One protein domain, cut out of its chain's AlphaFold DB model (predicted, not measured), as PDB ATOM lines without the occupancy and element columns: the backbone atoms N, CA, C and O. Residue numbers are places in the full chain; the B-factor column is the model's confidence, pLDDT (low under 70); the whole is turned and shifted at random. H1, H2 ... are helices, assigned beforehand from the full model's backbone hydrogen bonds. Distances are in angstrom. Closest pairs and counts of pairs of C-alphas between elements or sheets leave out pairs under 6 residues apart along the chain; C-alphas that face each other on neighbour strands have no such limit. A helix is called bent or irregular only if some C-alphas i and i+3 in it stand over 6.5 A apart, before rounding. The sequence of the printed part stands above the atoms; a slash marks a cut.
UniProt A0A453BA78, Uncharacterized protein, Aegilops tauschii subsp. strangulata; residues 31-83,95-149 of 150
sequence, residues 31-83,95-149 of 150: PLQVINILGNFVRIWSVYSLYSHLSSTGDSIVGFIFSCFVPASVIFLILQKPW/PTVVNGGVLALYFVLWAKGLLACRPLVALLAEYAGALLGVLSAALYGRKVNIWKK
ATOM      1  N   PRO A  31      20.053  89.898  50.971       64.75
ATOM      2  CA  PRO A  31      19.850  91.307  51.323       64.75
ATOM      3  C   PRO A  31      20.665  91.713  52.558       64.75
ATOM      4  O   PRO A  31      21.214  92.810  52.605       64.75
ATOM      5  N   LEU A  32      20.810  90.811  53.532       70.31
ATOM      6  CA  LEU A  32      21.591  91.045  54.749       70.31
ATOM      7  C   LEU A  32      23.091  91.161  54.459       70.31
ATOM      8  O   LEU A  32      23.757  92.023  55.026       70.31
ATOM      9  N   GLN A  33      23.621  90.344  53.545       74.31
ATOM     10  CA  GLN A  33      25.010  90.461  53.099       74.31
ATOM     11  C   GLN A  33      25.261  91.758  52.335       74.31
ATOM     12  O   GLN A  33      26.264  92.414  52.600       74.31
ATOM     13  N   VAL A  34      24.359  92.156  51.434       78.56
ATOM     14  CA  VAL A  34      24.497  93.413  50.680       78.56
ATOM     15  C   VAL A  34      24.468  94.615  51.621       78.56
ATOM     16  O   VAL A  34      25.338  95.475  51.520       78.56
ATOM     17  N   ILE A  35      23.542  94.648  52.585       80.88
ATOM     18  CA  ILE A  35      23.485  95.708  53.603       80.88
ATOM     19  C   ILE A  35      24.760  95.720  54.452       80.88
ATOM     20  O   ILE A  35      25.299  96.787  54.727       80.88
ATOM     21  N   ASN A  36      25.274  94.552  54.841       78.81
ATOM     22  CA  ASN A  36      26.493  94.456  55.642       78.81
ATOM     23  C   ASN A  36      27.737  94.934  54.873       78.81
ATOM     24  O   ASN A  36      28.557  95.680  55.405       78.81
ATOM     25  N   ILE A  37      27.869  94.534  53.608       80.50
ATOM     26  CA  ILE A  37      28.972  94.952  52.735       80.50
ATOM     27  C   ILE A  37      28.886  96.458  52.479       80.50
ATOM     28  O   ILE A  37      29.868  97.170  52.686       80.50
ATOM     29  N   LEU A  38      27.705  96.957  52.103       82.81
ATOM     30  CA  LEU A  38      27.469  98.380  51.875       82.81
ATOM     31  C   LEU A  38      27.722  99.201  53.146       82.81
ATOM     32  O   LEU A  38      28.369 100.241  53.084       82.81
ATOM     33  N   GLY A  39      27.290  98.705  54.305       79.94
ATOM     34  CA  GLY A  39      27.547  99.318  55.606       79.94
ATOM     35  C   GLY A  39      29.038  99.416  55.928       79.94
ATOM     36  O   GLY A  39      29.496 100.468  56.370       79.94
ATOM     37  N   ASN A  40      29.821  98.374  55.637       80.88
ATOM     38  CA  ASN A  40      31.276  98.419  55.797       80.88
ATOM     39  C   ASN A  40      31.934  99.439  54.862       80.88
ATOM     40  O   ASN A  40      32.805 100.188  55.305       80.88
ATOM     41  N   PHE A  41      31.499  99.518  53.601       81.06
ATOM     42  CA  PHE A  41      32.004 100.527  52.665       81.06
ATOM     43  C   PHE A  41      31.675 101.948  53.128       81.06
ATOM     44  O   PHE A  41      32.576 102.783  53.206       81.06
ATOM     45  N   VAL A  42      30.420 102.212  53.502       81.31
ATOM     46  CA  VAL A  42      29.980 103.517  54.022       81.31
ATOM     47  C   VAL A  42      30.730 103.877  55.303       81.31
ATOM     48  O   VAL A  42      31.103 105.034  55.486       81.31
ATOM     49  N   ARG A  43      31.022 102.899  56.166       78.81
ATOM     50  CA  ARG A  43      31.809 103.109  57.385       78.81
ATOM     51  C   ARG A  43      33.239 103.533  57.068       78.81
ATOM     52  O   ARG A  43      33.672 104.572  57.556       78.81
ATOM     53  N   ILE A  44      33.952 102.778  56.230       77.81
ATOM     54  CA  ILE A  44      35.329 103.112  55.825       77.81
ATOM     55  C   ILE A  44      35.359 104.488  55.144       77.81
ATOM     56  O   ILE A  44      36.219 105.312  55.454       77.81
ATOM     57  N   TRP A  45      34.381 104.761  54.278       76.25
ATOM     58  CA  TRP A  45      34.236 106.045  53.599       76.25
ATOM     59  C   TRP A  45      34.000 107.199  54.577       76.25
ATOM     60  O   TRP A  45      34.629 108.246  54.461       76.25
ATOM     61  N   SER A  46      33.136 107.002  55.575       79.00
ATOM     62  CA  SER A  46      32.852 107.997  56.609       79.00
ATOM     63  C   SER A  46      34.091 108.310  57.453       79.00
ATOM     64  O   SER A  46      34.408 109.485  57.633       79.00
ATOM     65  N   VAL A  47      34.844 107.292  57.889       79.12
ATOM     66  CA  VAL A  47      36.094 107.476  58.651       79.12
ATOM     67  C   VAL A  47      37.141 108.225  57.825       79.12
ATOM     68  O   VAL A  47      37.797 109.139  58.325       79.12
ATOM     69  N   TYR A  48      37.288 107.863  56.551       78.31
ATOM     70  CA  TYR A  48      38.269 108.491  55.671       78.31
ATOM     71  C   TYR A  48      37.892 109.932  55.310       78.31
ATOM     72  O   TYR A  48      38.745 110.817  55.348       78.31
ATOM     73  N   SER A  49      36.613 110.182  55.018       77.00
ATOM     74  CA  SER A  49      36.081 111.525  54.771       77.00
ATOM     75  C   SER A  49      36.283 112.421  55.993       77.00
ATOM     76  O   SER A  49      36.809 113.523  55.865       77.00
ATOM     77  N   LEU A  50      35.984 111.910  57.191       75.69
ATOM     78  CA  LEU A  50      36.208 112.618  58.448       75.69
ATOM     79  C   LEU A  50      37.688 112.944  58.679       75.69
ATOM     80  O   LEU A  50      38.026 114.080  59.004       75.69
ATOM     81  N   TYR A  51      38.580 111.970  58.485       74.50
ATOM     82  CA  TYR A  51      40.019 112.194  58.605       74.50
ATOM     83  C   TYR A  51      40.524 113.228  57.593       74.50
ATOM     84  O   TYR A  51      41.273 114.124  57.964       74.50
ATOM     85  N   SER A  52      40.089 113.137  56.334       74.00
ATOM     86  CA  SER A  52      40.452 114.089  55.280       74.00
ATOM     87  C   SER A  52      39.979 115.504  55.622       74.00
ATOM     88  O   SER A  52      40.745 116.459  55.513       74.00
ATOM     89  N   HIS A  53      38.750 115.639  56.123       72.19
ATOM     90  CA  HIS A  53      38.178 116.926  56.506       72.19
ATOM     91  C   HIS A  53      38.892 117.531  57.725       72.19
ATOM     92  O   HIS A  53      39.249 118.704  57.713       72.19
ATOM     93  N   LEU A  54      39.178 116.732  58.758       72.00
ATOM     94  CA  LEU A  54      39.918 117.188  59.938       72.00
ATOM     95  C   LEU A  54      41.381 117.529  59.608       72.00
ATOM     96  O   LEU A  54      41.917 118.507  60.123       72.00
ATOM     97  N   SER A  55      42.019 116.740  58.739       70.69
ATOM     98  CA  SER A  55      43.412 116.935  58.323       70.69
ATOM     99  C   SER A  55      43.591 118.124  57.379       70.69
ATOM    100  O   SER A  55      44.655 118.734  57.395       70.69
ATOM    101  N   SER A  56      42.598 118.421  56.538       68.06
ATOM    102  CA  SER A  56      42.641 119.524  55.572       68.06
ATOM    103  C   SER A  56      42.249 120.861  56.208       68.06
ATOM    104  O   SER A  56      42.877 121.880  55.937       68.06
ATOM    105  N   THR A  57      41.238 120.870  57.084       65.75
ATOM    106  CA  THR A  57      40.726 122.112  57.687       65.75
ATOM    107  C   THR A  57      41.477 122.506  58.967       65.75
ATOM    108  O   THR A  57      41.453 123.672  59.340       65.75
ATOM    109  N   GLY A  58      42.148 121.568  59.657       61.72
ATOM    110  CA  GLY A  58      42.830 121.844  60.936       61.72
ATOM    111  C   GLY A  58      41.889 122.332  62.049       61.72
ATOM    112  O   GLY A  58      42.334 122.893  63.048       61.72
ATOM    113  N   ASP A  59      40.584 122.149  61.850       62.66
ATOM    114  CA  ASP A  59      39.528 122.782  62.626       62.66
ATOM    115  C   ASP A  59      39.268 122.059  63.954       62.66
ATOM    116  O   ASP A  59      39.692 120.921  64.196       62.66
ATOM    117  N   SER A  60      38.540 122.724  64.846       69.06
ATOM    118  CA  SER A  60      38.227 122.184  66.162       69.06
ATOM    119  C   SER A  60      37.327 120.941  66.056       69.06
ATOM    120  O   SER A  60      36.158 120.994  65.682       69.06
ATOM    121  N   ILE A  61      37.862 119.789  66.471       68.38
ATOM    122  CA  ILE A  61      37.137 118.504  66.581       68.38
ATOM    123  C   ILE A  61      35.841 118.660  67.391       68.38
ATOM    124  O   ILE A  61      34.836 118.012  67.113       68.38
ATOM    125  N   VAL A  62      35.861 119.549  68.387       64.38
ATOM    126  CA  VAL A  62      34.700 119.891  69.214       64.38
ATOM    127  C   VAL A  62      33.602 120.547  68.375       64.38
ATOM    128  O   VAL A  62      32.443 120.169  68.520       64.38
ATOM    129  N   GLY A  63      33.954 121.463  67.466       65.06
ATOM    130  CA  GLY A  63      33.018 122.093  66.536       65.06
ATOM    131  C   GLY A  63      32.392 121.086  65.574       65.06
ATOM    132  O   GLY A  63      31.176 121.085  65.411       65.06
ATOM    133  N   PHE A  64      33.192 120.160  65.035       68.19
ATOM    134  CA  PHE A  64      32.698 119.084  64.167       68.19
ATOM    135  C   PHE A  64      31.729 118.132  64.892       68.19
ATOM    136  O   PHE A  64      30.688 117.733  64.365       68.19
ATOM    137  N   ILE A  65      32.055 117.759  66.130       70.88
ATOM    138  CA  ILE A  65      31.202 116.887  66.940       70.88
ATOM    139  C   ILE A  65      29.917 117.622  67.317       70.88
ATOM    140  O   ILE A  65      28.837 117.067  67.147       70.88
ATOM    141  N   PHE A  66      29.997 118.887  67.730       71.44
ATOM    142  CA  PHE A  66      28.815 119.699  68.010       71.44
ATOM    143  C   PHE A  66      27.926 119.858  66.768       71.44
ATOM    144  O   PHE A  66      26.717 119.631  66.846       71.44
ATOM    145  N   SER A  67      28.516 120.133  65.601       72.88
ATOM    146  CA  SER A  67      27.784 120.240  64.337       72.88
ATOM    147  C   SER A  67      27.182 118.920  63.868       72.88
ATOM    148  O   SER A  67      26.288 118.946  63.037       72.88
ATOM    149  N   CYS A  68      27.649 117.772  64.363       70.06
ATOM    150  CA  CYS A  68      27.059 116.468  64.063       70.06
ATOM    151  C   CYS A  68      25.963 116.097  65.078       70.06
ATOM    152  O   CYS A  68      24.864 115.692  64.697       70.06
ATOM    153  N   PHE A  69      26.220 116.301  66.373       72.88
ATOM    154  CA  PHE A  69      25.286 115.957  67.445       72.88
ATOM    155  C   PHE A  69      24.033 116.830  67.442       72.88
ATOM    156  O   PHE A  69      22.942 116.301  67.628       72.88
ATOM    157  N   VAL A  70      24.154 118.135  67.188       75.06
ATOM    158  CA  VAL A  70      23.002 119.053  67.162       75.06
ATOM    159  C   VAL A  70      21.964 118.650  66.103       75.06
ATOM    160  O   VAL A  70      20.815 118.400  66.475       75.06
ATOM    161  N   PRO A  71      22.307 118.518  64.806       72.75
ATOM    162  CA  PRO A  71      21.342 118.075  63.808       72.75
ATOM    163  C   PRO A  71      20.905 116.626  64.024       72.75
ATOM    164  O   PRO A  71      19.732 116.337  63.812       72.75
ATOM    165  N   ALA A  72      21.772 115.727  64.505       75.25
ATOM    166  CA  ALA A  72      21.355 114.367  64.851       75.25
ATOM    167  C   ALA A  72      20.275 114.370  65.946       75.25
ATOM    168  O   ALA A  72      19.253 113.701  65.797       75.25
ATOM    169  N   SER A  73      20.444 115.161  67.009       76.75
ATOM    170  CA  SER A  73      19.434 115.341  68.056       76.75
ATOM    171  C   SER A  73      18.140 115.931  67.501       76.75
ATOM    172  O   SER A  73      17.070 115.427  67.824       76.75
ATOM    173  N   VAL A  74      18.211 116.937  66.625       78.38
ATOM    174  CA  VAL A  74      17.026 117.511  65.962       78.38
ATOM    175  C   VAL A  74      16.301 116.462  65.112       78.38
ATOM    176  O   VAL A  74      15.086 116.322  65.226       78.38
ATOM    177  N   ILE A  75      17.029 115.673  64.320       79.06
ATOM    178  CA  ILE A  75      16.475 114.573  63.517       79.06
ATOM    179  C   ILE A  75      15.816 113.534  64.428       79.06
ATOM    180  O   ILE A  75      14.681 113.142  64.172       79.06
ATOM    181  N   PHE A  76      16.464 113.135  65.525       74.44
ATOM    182  CA  PHE A  76      15.874 112.222  66.506       74.44
ATOM    183  C   PHE A  76      14.591 112.787  67.125       74.44
ATOM    184  O   PHE A  76      13.604 112.062  67.218       74.44
ATOM    185  N   LEU A  77      14.563 114.069  67.493       74.50
ATOM    186  CA  LEU A  77      13.373 114.734  68.033       74.50
ATOM    187  C   LEU A  77      12.235 114.814  67.001       74.50
ATOM    188  O   LEU A  77      11.065 114.659  67.353       74.50
ATOM    189  N   ILE A  78      12.559 115.017  65.721       77.81
ATOM    190  CA  ILE A  78      11.579 115.004  64.626       77.81
ATOM    191  C   ILE A  78      11.044 113.583  64.407       77.81
ATOM    192  O   ILE A  78       9.831 113.392  64.323       77.81
ATOM    193  N   LEU A  79      11.919 112.573  64.377       72.69
ATOM    194  CA  LEU A  79      11.531 111.166  64.228       72.69
ATOM    195  C   LEU A  79      10.754 110.631  65.438       72.69
ATOM    196  O   LEU A  79      10.019 109.660  65.297       72.69
ATOM    197  N   GLN A  80      10.869 111.265  66.607       66.94
ATOM    198  CA  GLN A  80      10.049 110.956  67.780       66.94
ATOM    199  C   GLN A  80       8.582 111.410  67.633       66.94
ATOM    200  O   GLN A  80       7.744 110.983  68.429       66.94
ATOM    201  N   LYS A  81       8.213 112.217  66.621       54.38
ATOM    202  CA  LYS A  81       6.839 112.740  66.449       54.38
ATOM    203  C   LYS A  81       5.732 111.766  65.982       54.38
ATOM    204  O   LYS A  81       4.606 112.222  65.797       54.38
ATOM    205  N   PRO A  82       5.940 110.440  65.911       53.31
ATOM    206  CA  PRO A  82       4.850 109.470  66.013       53.31
ATOM    207  C   PRO A  82       4.961 108.540  67.240       53.31
ATOM    208  O   PRO A  82       4.234 107.547  67.319       53.31
ATOM    209  N   TRP A  83       5.842 108.812  68.212       60.22
ATOM    210  CA  TRP A  83       6.083 107.900  69.335       60.22
ATOM    211  C   TRP A  83       4.992 108.003  70.416       60.22
ATOM    212  O   TRP A  83       5.120 108.715  71.408       60.22
ATOM    213  N   PRO A  95      20.289 107.243  83.652       81.69
ATOM    214  CA  PRO A  95      21.183 106.335  82.935       81.69
ATOM    215  C   PRO A  95      21.197 106.593  81.424       81.69
ATOM    216  O   PRO A  95      22.219 106.369  80.786       81.69
ATOM    217  N   THR A  96      20.108 107.108  80.846       79.44
ATOM    218  CA  THR A  96      20.058 107.450  79.415       79.44
ATOM    219  C   THR A  96      20.923 108.674  79.108       79.44
ATOM    220  O   THR A  96      21.697 108.652  78.152       79.44
ATOM    221  N   VAL A  97      20.850 109.715  79.943       79.56
ATOM    222  CA  VAL A  97      21.690 110.918  79.829       79.56
ATOM    223  C   VAL A  97      23.161 110.571  80.058       79.56
ATOM    224  O   VAL A  97      24.009 110.985  79.271       79.56
ATOM    225  N   VAL A  98      23.466 109.763  81.077       82.62
ATOM    226  CA  VAL A  98      24.835 109.295  81.342       82.62
ATOM    227  C   VAL A  98      25.366 108.473  80.167       82.62
ATOM    228  O   VAL A  98      26.466 108.737  79.695       82.62
ATOM    229  N   ASN A  99      24.583 107.531  79.634       80.81
ATOM    230  CA  ASN A  99      24.983 106.727  78.477       80.81
ATOM    231  C   ASN A  99      25.204 107.589  77.221       80.81
ATOM    232  O   ASN A  99      26.172 107.384  76.489       80.81
ATOM    233  N   GLY A 100      24.355 108.597  76.995       79.69
ATOM    234  CA  GLY A 100      24.543 109.573  75.921       79.69
ATOM    235  C   GLY A 100      25.816 110.408  76.098       79.69
ATOM    236  O   GLY A 100      26.560 110.605  75.138       79.69
ATOM    237  N   GLY A 101      26.112 110.839  77.327       77.69
ATOM    238  CA  GLY A 101      27.338 111.565  77.661       77.69
ATOM    239  C   GLY A 101      28.601 110.727  77.447       77.69
ATOM    240  O   GLY A 101      29.555 111.194  76.826       77.69
ATOM    241  N   VAL A 102      28.590 109.466  77.884       82.44
ATOM    242  CA  VAL A 102      29.686 108.514  77.639       82.44
ATOM    243  C   VAL A 102      29.900 108.301  76.139       82.44
ATOM    244  O   VAL A 102      31.042 108.315  75.681       82.44
ATOM    245  N   LEU A 103      28.824 108.172  75.359       80.69
ATOM    246  CA  LEU A 103      28.906 108.037  73.904       80.69
ATOM    247  C   LEU A 103      29.532 109.278  73.248       80.69
ATOM    248  O   LEU A 103      30.386 109.144  72.373       80.69
ATOM    249  N   ALA A 104      29.159 110.482  73.686       75.94
ATOM    250  CA  ALA A 104      29.752 111.721  73.184       75.94
ATOM    251  C   ALA A 104      31.256 111.806  73.500       75.94
ATOM    252  O   ALA A 104      32.058 112.093  72.609       75.94
ATOM    253  N   LEU A 105      31.655 111.490  74.738       75.31
ATOM    254  CA  LEU A 105      33.066 111.449  75.140       75.31
ATOM    255  C   LEU A 105      33.859 110.415  74.335       75.31
ATOM    256  O   LEU A 105      34.970 110.705  73.890       75.31
ATOM    257  N   TYR A 106      33.274 109.238  74.100       79.81
ATOM    258  CA  TYR A 106      33.859 108.209  73.246       79.81
ATOM    259  C   TYR A 106      34.124 108.739  71.833       79.81
ATOM    260  O   TYR A 106      35.240 108.599  71.339       79.81
ATOM    261  N   PHE A 107      33.152 109.407  71.203       76.31
ATOM    262  CA  PHE A 107      33.335 109.971  69.863       76.31
ATOM    263  C   PHE A 107      34.426 111.045  69.810       76.31
ATOM    264  O   PHE A 107      35.199 111.070  68.852       76.31
ATOM    265  N   VAL A 108      34.539 111.895  70.837       73.00
ATOM    266  CA  VAL A 108      35.616 112.898  70.932       73.00
ATOM    267  C   VAL A 108      36.981 112.223  70.997       73.00
ATOM    268  O   VAL A 108      37.870 112.551  70.209       73.00
ATOM    269  N   LEU A 109      37.143 111.268  71.913       73.12
ATOM    270  CA  LEU A 109      38.394 110.530  72.090       73.12
ATOM    271  C   LEU A 109      38.758 109.744  70.828       73.12
ATOM    272  O   LEU A 109      39.913 109.765  70.402       73.12
ATOM    273  N   TRP A 110      37.769 109.120  70.192       78.69
ATOM    274  CA  TRP A 110      37.942 108.384  68.948       78.69
ATOM    275  C   TRP A 110      38.363 109.302  67.793       78.69
ATOM    276  O   TRP A 110      39.326 108.994  67.096       78.69
ATOM    277  N   ALA A 111      37.740 110.474  67.633       72.56
ATOM    278  CA  ALA A 111      38.113 111.448  66.604       72.56
ATOM    279  C   ALA A 111      39.520 112.039  66.827       72.56
ATOM    280  O   ALA A 111      40.276 112.218  65.870       72.56
ATOM    281  N   LYS A 112      39.921 112.294  68.083       70.88
ATOM    282  CA  LYS A 112      41.308 112.691  68.398       70.88
ATOM    283  C   LYS A 112      42.295 111.558  68.096       70.88
ATOM    284  O   LYS A 112      43.356 111.817  67.531       70.88
ATOM    285  N   GLY A 113      41.941 110.316  68.432       70.62
ATOM    286  CA  GLY A 113      42.738 109.128  68.115       70.62
ATOM    287  C   GLY A 113      42.885 108.895  66.609       70.62
ATOM    288  O   GLY A 113      43.967 108.537  66.146       70.62
ATOM    289  N   LEU A 114      41.839 109.180  65.829       74.81
ATOM    290  CA  LEU A 114      41.851 109.095  64.369       74.81
ATOM    291  C   LEU A 114      42.890 110.038  63.748       74.81
ATOM    292  O   LEU A 114      43.622 109.641  62.840       74.81
ATOM    293  N   LEU A 115      42.987 111.265  64.265       70.12
ATOM    294  CA  LEU A 115      44.003 112.232  63.847       70.12
ATOM    295  C   LEU A 115      45.420 111.828  64.278       70.12
ATOM    296  O   LEU A 115      46.362 112.038  63.521       70.12
ATOM    297  N   ALA A 116      45.578 111.231  65.463       71.12
ATOM    298  CA  ALA A 116      46.887 110.837  65.986       71.12
ATOM    299  C   ALA A 116      47.467 109.584  65.301       71.12
ATOM    300  O   ALA A 116      48.672 109.511  65.068       71.12
ATOM    301  N   CYS A 117      46.627 108.593  64.980       72.88
ATOM    302  CA  CYS A 117      47.078 107.263  64.551       72.88
ATOM    303  C   CYS A 117      46.749 106.912  63.088       72.88
ATOM    304  O   CYS A 117      47.145 105.842  62.629       72.88
ATOM    305  N   ARG A 118      46.108 107.817  62.329       76.44
ATOM    306  CA  ARG A 118      45.660 107.634  60.928       76.44
ATOM    307  C   ARG A 118      44.480 106.638  60.796       76.44
ATOM    308  O   ARG A 118      44.283 105.780  61.660       76.44
ATOM    309  N   PRO A 119      43.694 106.691  59.696       74.06
ATOM    310  CA  PRO A 119      42.434 105.946  59.549       74.06
ATOM    311  C   PRO A 119      42.549 104.432  59.702       74.06
ATOM    312  O   PRO A 119      41.654 103.790  60.247       74.06
ATOM    313  N   LEU A 120      43.660 103.860  59.236       70.00
ATOM    314  CA  LEU A 120      43.874 102.417  59.237       70.00
ATOM    315  C   LEU A 120      43.997 101.859  60.666       70.00
ATOM    316  O   LEU A 120      43.414 100.823  60.979       70.00
ATOM    317  N   VAL A 121      44.718 102.565  61.544       73.88
ATOM    318  CA  VAL A 121      44.962 102.130  62.928       73.88
ATOM    319  C   VAL A 121      43.709 102.305  63.782       73.88
ATOM    320  O   VAL A 121      43.406 101.435  64.593       73.88
ATOM    321  N   ALA A 122      42.936 103.372  63.558       76.62
ATOM    322  CA  ALA A 122      41.650 103.559  64.229       76.62
ATOM    323  C   ALA A 122      40.668 102.420  63.899       76.62
ATOM    324  O   ALA A 122      40.034 101.874  64.802       76.62
ATOM    325  N   LEU A 123      40.607 101.998  62.629       76.31
ATOM    326  CA  LEU A 123      39.758 100.884  62.206       76.31
ATOM    327  C   LEU A 123      40.191  99.560  62.861       76.31
ATOM    328  O   LEU A 123      39.354  98.810  63.365       76.31
ATOM    329  N   LEU A 124      41.501  99.285  62.889       74.81
ATOM    330  CA  LEU A 124      42.080  98.112  63.555       74.81
ATOM    331  C   LEU A 124      41.784  98.102  65.061       74.81
ATOM    332  O   LEU A 124      41.425  97.058  65.600       74.81
ATOM    333  N   ALA A 125      41.882  99.255  65.727       76.00
ATOM    334  CA  ALA A 125      41.573  99.394  67.146       76.00
ATOM    335  C   ALA A 125      40.086  99.138  67.445       76.00
ATOM    336  O   ALA A 125      39.766  98.476  68.432       76.00
ATOM    337  N   GLU A 126      39.173  99.581  66.578       75.94
ATOM    338  CA  GLU A 126      37.744  99.263  66.709       75.94
ATOM    339  C   GLU A 126      37.463  97.762  66.536       75.94
ATOM    340  O   GLU A 126      36.690  97.185  67.303       75.94
ATOM    341  N   TYR A 127      38.111  97.100  65.569       78.75
ATOM    342  CA  TYR A 127      37.999  95.644  65.411       78.75
ATOM    343  C   TYR A 127      38.601  94.886  66.598       78.75
ATOM    344  O   TYR A 127      38.005  93.915  67.068       78.75
ATOM    345  N   ALA A 128      39.736  95.344  67.131       79.19
ATOM    346  CA  ALA A 128      40.326  94.788  68.346       79.19
ATOM    347  C   ALA A 128      39.384  94.949  69.550       79.19
ATOM    348  O   ALA A 128      39.191  93.997  70.305       79.19
ATOM    349  N   GLY A 129      38.731  96.106  69.688       77.94
ATOM    350  CA  GLY A 129      37.708  96.348  70.706       77.94
ATOM    351  C   GLY A 129      36.507  95.406  70.578       77.94
ATOM    352  O   GLY A 129      36.067  94.836  71.576       77.94
ATOM    353  N   ALA A 130      36.018  95.167  69.359       82.38
ATOM    354  CA  ALA A 130      34.939  94.210  69.111       82.38
ATOM    355  C   ALA A 130      35.346  92.773  69.484       82.38
ATOM    356  O   ALA A 130      34.588  92.069  70.156       82.38
ATOM    357  N   LEU A 131      36.559  92.351  69.114       79.56
ATOM    358  CA  LEU A 131      37.101  91.038  69.478       79.56
ATOM    359  C   LEU A 131      37.273  90.891  70.996       79.56
ATOM    360  O   LEU A 131      36.892  89.863  71.555       79.56
ATOM    361  N   LEU A 132      37.777  91.922  71.678       77.50
ATOM    362  CA  LEU A 132      37.897  91.953  73.140       77.50
ATOM    363  C   LEU A 132      36.529  91.930  73.832       77.50
ATOM    364  O   LEU A 132      36.377  91.263  74.853       77.50
ATOM    365  N   GLY A 133      35.522  92.602  73.272       79.81
ATOM    366  CA  GLY A 133      34.145  92.564  73.766       79.81
ATOM    367  C   GLY A 133      33.529  91.167  73.665       79.81
ATOM    368  O   GLY A 133      32.961  90.672  74.640       79.81
ATOM    369  N   VAL A 134      33.713  90.491  72.526       81.69
ATOM    370  CA  VAL A 134      33.294  89.090  72.336       81.69
ATOM    371  C   VAL A 134      34.035  88.166  73.304       81.69
ATOM    372  O   VAL A 134      33.413  87.305  73.929       81.69
ATOM    373  N   LEU A 135      35.342  88.364  73.482       79.00
ATOM    374  CA  LEU A 135      36.154  87.566  74.399       79.00
ATOM    375  C   LEU A 135      35.726  87.772  75.861       79.00
ATOM    376  O   LEU A 135      35.589  86.804  76.607       79.00
ATOM    377  N   SER A 136      35.448  89.015  76.258       77.62
ATOM    378  CA  SER A 136      34.936  89.361  77.586       77.62
ATOM    379  C   SER A 136      33.566  88.724  77.840       77.62
ATOM    380  O   SER A 136      33.374  88.073  78.867       77.62
ATOM    381  N   ALA A 137      32.643  88.802  76.876       79.94
ATOM    382  CA  ALA A 137      31.332  88.160  76.970       79.94
ATOM    383  C   ALA A 137      31.435  86.627  77.048       79.94
ATOM    384  O   ALA A 137      30.722  85.999  77.833       79.94
ATOM    385  N   ALA A 138      32.350  86.017  76.292       79.25
ATOM    386  CA  ALA A 138      32.594  84.579  76.346       79.25
ATOM    387  C   ALA A 138      33.158  84.145  77.711       79.25
ATOM    388  O   ALA A 138      32.710  83.147  78.278       79.25
ATOM    389  N   LEU A 139      34.104  84.904  78.273       73.69
ATOM    390  CA  LEU A 139      34.718  84.609  79.570       73.69
ATOM    391  C   LEU A 139      33.750  84.835  80.741       73.69
ATOM    392  O   LEU A 139      33.625  83.965  81.606       73.69
ATOM    393  N   TYR A 140      33.019  85.952  80.756       70.38
ATOM    394  CA  TYR A 140      32.015  86.231  81.788       70.38
ATOM    395  C   TYR A 140      30.794  85.308  81.672       70.38
ATOM    396  O   TYR A 140      30.330  84.790  82.688       70.38
ATOM    397  N   GLY A 141      30.325  85.006  80.456       64.62
ATOM    398  CA  GLY A 141      29.259  84.025  80.225       64.62
ATOM    399  C   GLY A 141      29.649  82.615  80.679       64.62
ATOM    400  O   GLY A 141      28.844  81.905  81.286       64.62
ATOM    401  N   ARG A 142      30.918  82.227  80.484       61.03
ATOM    402  CA  ARG A 142      31.466  80.966  81.004       61.03
ATOM    403  C   ARG A 142      31.527  80.954  82.532       61.03
ATOM    404  O   ARG A 142      31.187  79.936  83.131       61.03
ATOM    405  N   LYS A 143      31.892  82.072  83.170       57.38
ATOM    406  CA  LYS A 143      31.911  82.201  84.638       57.38
ATOM    407  C   LYS A 143      30.514  82.063  85.260       57.38
ATOM    408  O   LYS A 143      30.367  81.355  86.251       57.38
ATOM    409  N   VAL A 144      29.491  82.667  84.646       58.38
ATOM    410  CA  VAL A 144      28.086  82.558  85.091       58.38
ATOM    411  C   VAL A 144      27.560  81.124  84.964       58.38
ATOM    412  O   VAL A 144      26.868  80.642  85.857       58.38
ATOM    413  N   ASN A 145      27.916  80.405  83.894       58.03
ATOM    414  CA  ASN A 145      27.472  79.022  83.693       58.03
ATOM    415  C   ASN A 145      28.135  78.024  84.666       58.03
ATOM    416  O   ASN A 145      27.538  77.012  85.017       58.03
ATOM    417  N   ILE A 146      29.358  78.316  85.125       58.38
ATOM    418  CA  ILE A 146      30.046  77.525  86.160       58.38
ATOM    419  C   ILE A 146      29.396  77.752  87.529       58.38
ATOM    420  O   ILE A 146      29.164  76.792  88.253       58.38
ATOM    421  N   TRP A 147      29.035  78.995  87.854       53.19
ATOM    422  CA  TRP A 147      28.331  79.319  89.101       53.19
ATOM    423  C   TRP A 147      26.909  78.758  89.170       53.19
ATOM    424  O   TRP A 147      26.419  78.493  90.256       53.19
ATOM    425  N   LYS A 148      26.252  78.536  88.027       52.56
ATOM    426  CA  LYS A 148      24.933  77.885  87.974       52.56
ATOM    427  C   LYS A 148      24.986  76.358  88.139       52.56
ATOM    428  O   LYS A 148      23.934  75.728  88.178       52.56
ATOM    429  N   LYS A 149      26.187  75.771  88.134       50.97
ATOM    430  CA  LYS A 149      26.431  74.324  88.221       50.97
ATOM    431  C   LYS A 149      26.871  73.850  89.614       50.97
ATOM    432  O   LYS A 149      27.048  72.646  89.775       50.97
TER     433      LYS A 149
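AT A GLANCE: This is residues 31 to 83 and 95 to 149 of the 150 residues of an uncharacterized protein of Aegilops tauschii subsp. strangulata (UniProt A0A453BA78). A splayed, open group of helices meets near one corner: the longest helix, H3, is bent into a V of two long arms, H3a and H3b, H1 packs with its later residues on the corner of the V, and H2 packs with its first residues on H3a. From there the helices spread, and residues 31 to 42 of H1, 70 to 83, 95 to 103 of H3 and 127 to 149 stick out with few neighbours. The printed part has 108 residues, with three named helices in the order H1, H2, H3 and no named strand; the class is all helix. The whole is loose, with a radius of gyration of the C-alphas of 18.0 A, and spans 58 by 40 by 34 A.

IN THESE COORDINATES: H3, residues 95 to 147, was assigned as one helix by its hydrogen bonds but is bent, with C-alphas 116 and 119 9.2 A apart. Its arm H3a, residues 95 to 116, is 31.1 A long and begins at C-alpha 95 at (21.183, 106.335, 82.935). Its arm H3b, residues 119 to 147, is 42.2 A long and ends at C-alpha 147 at (28.331, 79.319, 89.101). H1, residues 31 to 57, is 37.8 A long and begins at C-alpha 31 at (19.850, 91.307, 51.323). H2, residues 61 to 79, is 26.7 A long.

HOW THE PARTS SIT: H3a and H3b touch, closest at the C-alphas of Leu 114 and Ala 122, 5.5 A apart, and run opposite ways at a steep tilt of 42 degrees. H1 touches H3a with residues 51 to 55 alone, the same way at a steep tilt of 63 degrees; the closest C-alphas are those of Tyr 51 and Leu 115, 6.6 A. H1 and H3b only just touch, with 3 pairs of C-alphas within 8 A, the closest being Tyr 48 and Pro 119 at 6.2 A. H2 touches H3a with residues 61 to 65 alone, closest at the C-alphas of Ile 61 and Ala 111, 7.1 A, opposite ways at a steep tilt of 39 degrees. H1 and H2 are close but not clearly touching, with the C-alphas of Leu 54 and Ile 61 7.3 A apart. H2 and H3b are apart. The helix packing is mostly crossed, with 0 of 4 touching pairs at a shallow tilt. Each O i to N i+4 pair is within hydrogen-bond range in H1, H3a and H3b, and 14 of 15 are in H2.

THE WHOLE: The two C-alphas farthest apart are those of Thr 57 and Lys 149, 58.5 A. Residues 84 to 94 are not printed, and C-alphas 83 and 95 are 20.4 A apart across this cut, which lies in the link from H2 to H3. The link from H1 to H2 is tight, with 3 residues. The mean pLDDT of the printed part is 73.2; residue 31 and residues 56 to 64, 80 to 83 and 141 to 149 are under 70.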